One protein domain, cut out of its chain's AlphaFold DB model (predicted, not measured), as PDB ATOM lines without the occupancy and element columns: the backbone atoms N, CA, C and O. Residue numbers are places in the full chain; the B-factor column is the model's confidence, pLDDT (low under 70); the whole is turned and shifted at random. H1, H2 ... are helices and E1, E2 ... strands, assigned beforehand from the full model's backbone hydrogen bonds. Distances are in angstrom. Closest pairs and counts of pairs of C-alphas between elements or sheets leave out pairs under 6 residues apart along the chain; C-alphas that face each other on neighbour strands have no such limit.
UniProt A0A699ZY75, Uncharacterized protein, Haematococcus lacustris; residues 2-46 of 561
ATOM      1  N   ARG A   2     155.678 117.948 101.179       93.00
ATOM      2  CA  ARG A   2     154.402 118.643 101.459       93.00
ATOM      3  C   ARG A   2     153.367 118.268 100.405       93.00
ATOM      4  O   ARG A   2     153.582 118.562  99.233       93.00
ATOM      5  N   PHE A   3     152.279 117.614 100.800       95.50
ATOM      6  CA  PHE A   3     151.218 117.205  99.876       95.50
ATOM      7  C   PHE A   3     150.248 118.358  99.589       95.50
ATOM      8  O   PHE A   3     149.992 119.197 100.449       95.50
ATOM      9  N   ALA A   4     149.712 118.390  98.371       93.25
ATOM     10  CA  ALA A   4     148.792 119.403  97.869       93.25
ATOM     11  C   ALA A   4     147.712 118.758  96.981       93.25
ATOM     12  O   ALA A   4     147.689 117.540  96.784       93.25
ATOM     13  N   SER A   5     146.778 119.566  96.466       93.69
ATOM     14  CA  SER A   5     145.736 119.122  95.524       93.69
ATOM     15  C   SER A   5     144.956 117.892  96.010       93.69
ATOM     16  O   SER A   5     144.803 116.907  95.288       93.69
ATOM     17  N   SER A   6     144.497 117.925  97.267       93.50
ATOM     18  CA  SER A   6     143.813 116.805  97.940       93.50
ATOM     19  C   SER A   6     144.611 115.490  97.971       93.50
ATOM     20  O   SER A   6     144.015 114.423  98.062       93.50
ATOM     21  N   GLY A   7     145.944 115.564  97.881       94.31
ATOM     22  CA  GLY A   7     146.861 114.422  97.925       94.31
ATOM     23  C   GLY A   7     147.366 113.969  96.555       94.31
ATOM     24  O   GLY A   7     148.200 113.069  96.485       94.31
ATOM     25  N   ARG A   8     146.906 114.592  95.458       96.25
ATOM     26  CA  ARG A   8     147.282 114.231  94.076       96.25
ATOM     27  C   ARG A   8     148.662 114.724  93.649       96.25
ATOM     28  O   ARG A   8     149.194 114.250  92.650       96.25
ATOM     29  N   SER A   9     149.235 115.676  94.374       96.75
ATOM     30  CA  SER A   9     150.594 116.151  94.134       96.75
ATOM     31  C   SER A   9     151.319 116.398  95.446       96.75
ATOM     32  O   SER A   9     150.709 116.519  96.511       96.75
ATOM     33  N   PHE A  10     152.642 116.483  95.373       96.50
ATOM     34  CA  PHE A  10     153.476 116.872  96.496       96.50
ATOM     35  C   PHE A  10     154.676 117.691  96.037       96.50
ATOM     36  O   PHE A  10     155.219 117.499  94.951       96.50
ATOM     37  N   THR A  11     155.109 118.607  96.891       96.88
ATOM     38  CA  THR A  11     156.294 119.430  96.673       96.88
ATOM     39  C   THR A  11     157.474 118.849  97.440       96.88
ATOM     40  O   THR A  11     157.376 118.548  98.640       96.88
ATOM     41  N   CYS A  12     158.598 118.700  96.739       96.81
ATOM     42  CA  CYS A  12     159.849 118.237  97.313       96.81
ATOM     43  C   CYS A  12     160.438 119.295  98.253       96.81
ATOM     44  O   CYS A  12     160.672 120.426  97.841       96.81
ATOM     45  N   ASN A  13     160.726 118.931  99.503       95.00
ATOM     46  CA  ASN A  13     161.341 119.849 100.470       95.00
ATOM     47  C   ASN A  13     162.854 120.056 100.253       95.00
ATOM     48  O   ASN A  13     163.439 120.910 100.907       95.00
ATOM     49  N   PHE A  14     163.478 119.315  99.331       96.56
ATOM     50  CA  PHE A  14     164.888 119.498  98.970       96.56
ATOM     51  C   PHE A  14     165.071 120.514  97.839       96.56
ATOM     52  O   PHE A  14     165.856 121.443  97.986       96.56
ATOM     53  N   CYS A  15     164.345 120.348  96.728       94.94
ATOM     54  CA  CYS A  15     164.512 121.163  95.517       94.94
ATOM     55  C   CYS A  15     163.312 122.058  95.172       94.94
ATOM     56  O   CYS A  15     163.371 122.798  94.200       94.94
ATOM     57  N   GLY A  16     162.193 121.957  95.896       94.06
ATOM     58  CA  GLY A  16     160.984 122.737  95.616       94.06
ATOM     59  C   GLY A  16     160.162 122.269  94.408       94.06
ATOM     60  O   GLY A  16     159.076 122.797  94.182       94.06
ATOM     61  N   CYS A  17     160.615 121.264  93.648       96.69
ATOM     62  CA  CYS A  17     159.862 120.745  92.506       96.69
ATOM     63  C   CYS A  17     158.535 120.100  92.940       96.69
ATOM     64  O   CYS A  17     158.485 119.341  93.916       96.69
ATOM     65  N   SER A  18     157.470 120.368  92.180       96.56
ATOM     66  CA  SER A  18     156.177 119.695  92.329       96.56
ATOM     67  C   SER A  18     156.173 118.373  91.564       96.56
ATOM     68  O   SER A  18     156.658 118.302  90.437       96.56
ATOM     69  N   ASN A  19     155.634 117.329  92.184       97.38
ATOM     70  CA  ASN A  19     155.554 115.976  91.649       97.38
ATOM     71  C   ASN A  19     154.109 115.477  91.733       97.38
ATOM     72  O   ASN A  19     153.374 115.838  92.656       97.38
ATOM     73  N   GLN A  20     153.706 114.624  90.795       97.75
ATOM     74  CA  GLN A  20     152.424 113.927  90.852       97.75
ATOM     75  C   GLN A  20     152.523 112.739  91.817       97.75
ATOM     76  O   GLN A  20     153.491 111.980  91.773       97.75
ATOM     77  N   THR A  21     151.532 112.570  92.693       96.81
ATOM     78  CA  THR A  21     151.443 111.384  93.552       96.81
ATOM     79  C   THR A  21     151.068 110.181  92.683       96.81
ATOM     80  O   THR A  21     150.056 110.261  91.987       96.81
ATOM     81  N   PRO A  22     151.834 109.075  92.711       96.62
ATOM     82  CA  PRO A  22     151.452 107.853  92.012       96.62
ATOM     83  C   PRO A  22     150.084 107.353  92.478       96.62
ATOM     84  O   PRO A  22     149.801 107.387  93.677       96.62
ATOM     85  N   ASP A  23     149.270 106.834  91.560       95.75
ATOM     86  CA  ASP A  23     147.908 106.377  91.876       95.75
ATOM     87  C   ASP A  23     147.898 105.294  92.966       95.75
ATOM     88  O   ASP A  23     147.056 105.317  93.861       95.75
ATOM     89  N   SER A  24     148.891 104.397  92.965       95.81
ATOM     90  CA  SER A  24     149.064 103.354  93.988       95.81
ATOM     91  C   SER A  24     149.441 103.887  95.377       95.81
ATOM     92  O   SER A  24     149.309 103.172  96.369       95.81
ATOM     93  N   TYR A  25     149.921 105.129  95.462       96.38
ATOM     94  CA  TYR A  25     150.366 105.784  96.695       96.38
ATOM     95  C   TYR A  25     149.417 106.910  97.143       96.38
ATOM     96  O   TYR A  25     149.665 107.571  98.157       96.38
ATOM     97  N   PHE A  26     148.350 107.169  96.382       96.94
ATOM     98  CA  PHE A  26     147.415 108.256  96.637       96.94
ATOM     99  C   PHE A  26     146.648 108.057  97.951       96.94
ATOM    100  O   PHE A  26     146.135 106.979  98.239       96.94
ATOM    101  N   CYS A  27     146.533 109.132  98.730       96.44
ATOM    102  CA  CYS A  27     145.634 109.217  99.874       96.44
ATOM    103  C   CYS A  27     145.142 110.657 100.030       96.44
ATOM    104  O   CYS A  27     145.880 111.608  99.753       96.44
ATOM    105  N   HIS A  28     143.894 110.816 100.468       96.56
ATOM    106  CA  HIS A  28     143.280 112.123 100.664       96.56
ATOM    107  C   HIS A  28     143.928 112.899 101.823       96.56
ATOM    108  O   HIS A  28     144.438 112.323 102.788       96.56
ATOM    109  N   LEU A  29     143.884 114.230 101.724       96.38
ATOM    110  CA  LEU A  29     144.262 115.126 102.817       96.38
ATOM    111  C   LEU A  29     143.069 115.364 103.738       96.38
ATOM    112  O   LEU A  29     141.962 115.617 103.266       96.38
ATOM    113  N   GLY A  30     143.324 115.341 105.042       91.75
ATOM    114  CA  GLY A  30     142.381 115.786 106.052       91.75
ATOM    115  C   GLY A  30     142.293 117.316 106.139       91.75
ATOM    116  O   GLY A  30     143.046 118.038 105.477       91.75
ATOM    117  N   PRO A  31     141.412 117.843 107.008       90.44
ATOM    118  CA  PRO A  31     141.184 119.286 107.154       90.44
ATOM    119  C   PRO A  31     142.426 120.097 107.556       90.44
ATOM    120  O   PRO A  31     142.508 121.287 107.276       90.44
ATOM    121  N   ASN A  32     143.406 119.457 108.197       89.44
ATOM    122  CA  ASN A  32     144.688 120.051 108.589       89.44
ATOM    123  C   ASN A  32     145.746 120.037 107.462       89.44
ATOM    124  O   ASN A  32     146.904 120.362 107.713       89.44
ATOM    125  N   GLY A  33     145.385 119.619 106.241       87.75
ATOM    126  CA  GLY A  33     146.301 119.510 105.100       87.75
ATOM    127  C   GLY A  33     147.276 118.331 105.181       87.75
ATOM    128  O   GLY A  33     148.152 118.194 104.327       87.75
ATOM    129  N   ARG A  34     147.132 117.466 106.189       92.56
ATOM    130  CA  ARG A  34     147.943 116.262 106.386       92.56
ATOM    131  C   ARG A  34     147.223 115.062 105.773       92.56
ATOM    132  O   ARG A  34     145.997 115.013 105.772       92.56
ATOM    133  N   ARG A  35     147.963 114.099 105.226       94.69
ATOM    134  CA  ARG A  35     147.365 112.858 104.705       94.69
ATOM    135  C   ARG A  35     146.711 112.055 105.827       94.69
ATOM    136  O   ARG A  35     147.220 112.064 106.945       94.69
ATOM    137  N   HIS A  36     145.629 111.344 105.514       94.94
ATOM    138  CA  HIS A  36     144.952 110.482 106.488       94.94
ATOM    139  C   HIS A  36     145.823 109.316 106.974       94.94
ATOM    140  O   HIS A  36     145.752 108.971 108.143       94.94
ATOM    141  N   ASP A  37     146.669 108.766 106.103       95.75
ATOM    142  CA  ASP A  37     147.561 107.632 106.383       95.75
ATOM    143  C   ASP A  37     148.970 108.062 106.835       95.75
ATOM    144  O   ASP A  37     149.905 107.266 106.810       95.75
ATOM    145  N   ALA A  38     149.158 109.338 107.200       94.38
ATOM    146  CA  ALA A  38     150.482 109.885 107.503       94.38
ATOM    147  C   ALA A  38     151.160 109.205 108.699       94.38
ATOM    148  O   ALA A  38     152.379 109.087 108.700       94.38
ATOM    149  N   ASP A  39     150.386 108.788 109.702       94.81
ATOM    150  CA  ASP A  39     150.900 108.125 110.906       94.81
ATOM    151  C   ASP A  39     151.046 106.607 110.733       94.81
ATOM    152  O   ASP A  39     151.855 105.989 111.422       94.81
ATOM    153  N   ASP A  40     150.333 106.024 109.766       95.44
ATOM    154  CA  ASP A  40     150.374 104.588 109.468       95.44
ATOM    155  C   ASP A  40     151.567 104.207 108.576       95.44
ATOM    156  O   ASP A  40     151.972 103.045 108.520       95.44
ATOM    157  N   ARG A  41     152.126 105.181 107.847       95.75
ATOM    158  CA  ARG A  41     153.224 104.995 106.893       95.75
ATOM    159  C   ARG A  41     154.561 105.426 107.493       95.75
ATOM    160  O   ARG A  41     154.783 106.632 107.637       95.75
ATOM    161  N   PRO A  42     155.494 104.491 107.759       96.62
ATOM    162  CA  PRO A  42     156.780 104.815 108.369       96.62
ATOM    163  C   PRO A  42     157.548 105.913 107.632       96.62
ATOM    164  O   PRO A  42     158.151 106.778 108.257       96.62
ATOM    165  N   GLU A  43     157.496 105.925 106.301       96.12
ATOM    166  CA  GLU A  43     158.182 106.914 105.471       96.12
ATOM    167  C   GLU A  43     157.618 108.339 105.559       96.12
ATOM    168  O   GLU A  43     158.243 109.282 105.068       96.12
ATOM    169  N   LEU A  44     156.436 108.502 106.159       95.75
ATOM    170  CA  LEU A  44     155.780 109.790 106.369       95.75
ATOM    171  C   LEU A  44     155.885 110.274 107.823       95.75
ATOM    172  O   LEU A  44     155.802 111.485 108.046       95.75
ATOM    173  N   CYS A  45     156.094 109.373 108.790       94.94
ATOM    174  CA  CYS A  45     156.130 109.698 110.221       94.94
ATOM    175  C   CYS A  45     157.481 109.455 110.920       94.94
ATOM    176  O   CYS A  45     157.678 109.960 112.027       94.94
ATOM    177  N   HIS A  46     158.439 108.764 110.293       97.06
ATOM    178  CA  HIS A  46     159.768 108.511 110.857       97.06
ATOM    179  C   HIS A  46     160.899 109.127 110.023       97.06
ATOM    180  O   HIS A  46     160.893 109.106 108.795       97.06
TER     181      HIS A  46
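What this domain is: This is residues 2 to 46 of the 561 residues of an uncharacterized protein of Haematococcus lacustris (UniProt A0A699ZY75). With little regular structure, a small meander of three strands, each the antiparallel neighbour of the one before, is joined by a long looping stretch, residues 21 to 41, to a short helix set away from the sheet. The 45 printed residues hold E1, E2, E3 and H1 in chain order, mixed in class, with 13 residues in named elements. The whole is compact, radius of gyration of the C-alphas 10.2 A, spanning 25 by 22 by 22 A.

Where its parts are: E1 is residues 2 to 4, from C-alpha 2 at (154.402, 118.643, 101.459); E2 is 9 to 11 and E3 18 to 20, each 7.0 A long. H1, residues 42 to 45, ends at C-alpha 45 (156.130, 109.698, 110.221).

How they stand to each other: Inner strand E2 forms hairpins with E1, N 4 to O 9 at 2.8 A, and with E3, N 19 to O 10 at 2.8 A. H1 is not on the sheet, and is too short for any O i to N i+4 pair; its one O i to N i+3 pair is within hydrogen-bond range.

The domain as a whole: The C-alphas farthest apart, of Cys 15 and Pro 31, are 26.1 A apart. The printed part has no cut; the link E3 to H1 is long. No printed residue is under 70 in pLDDT.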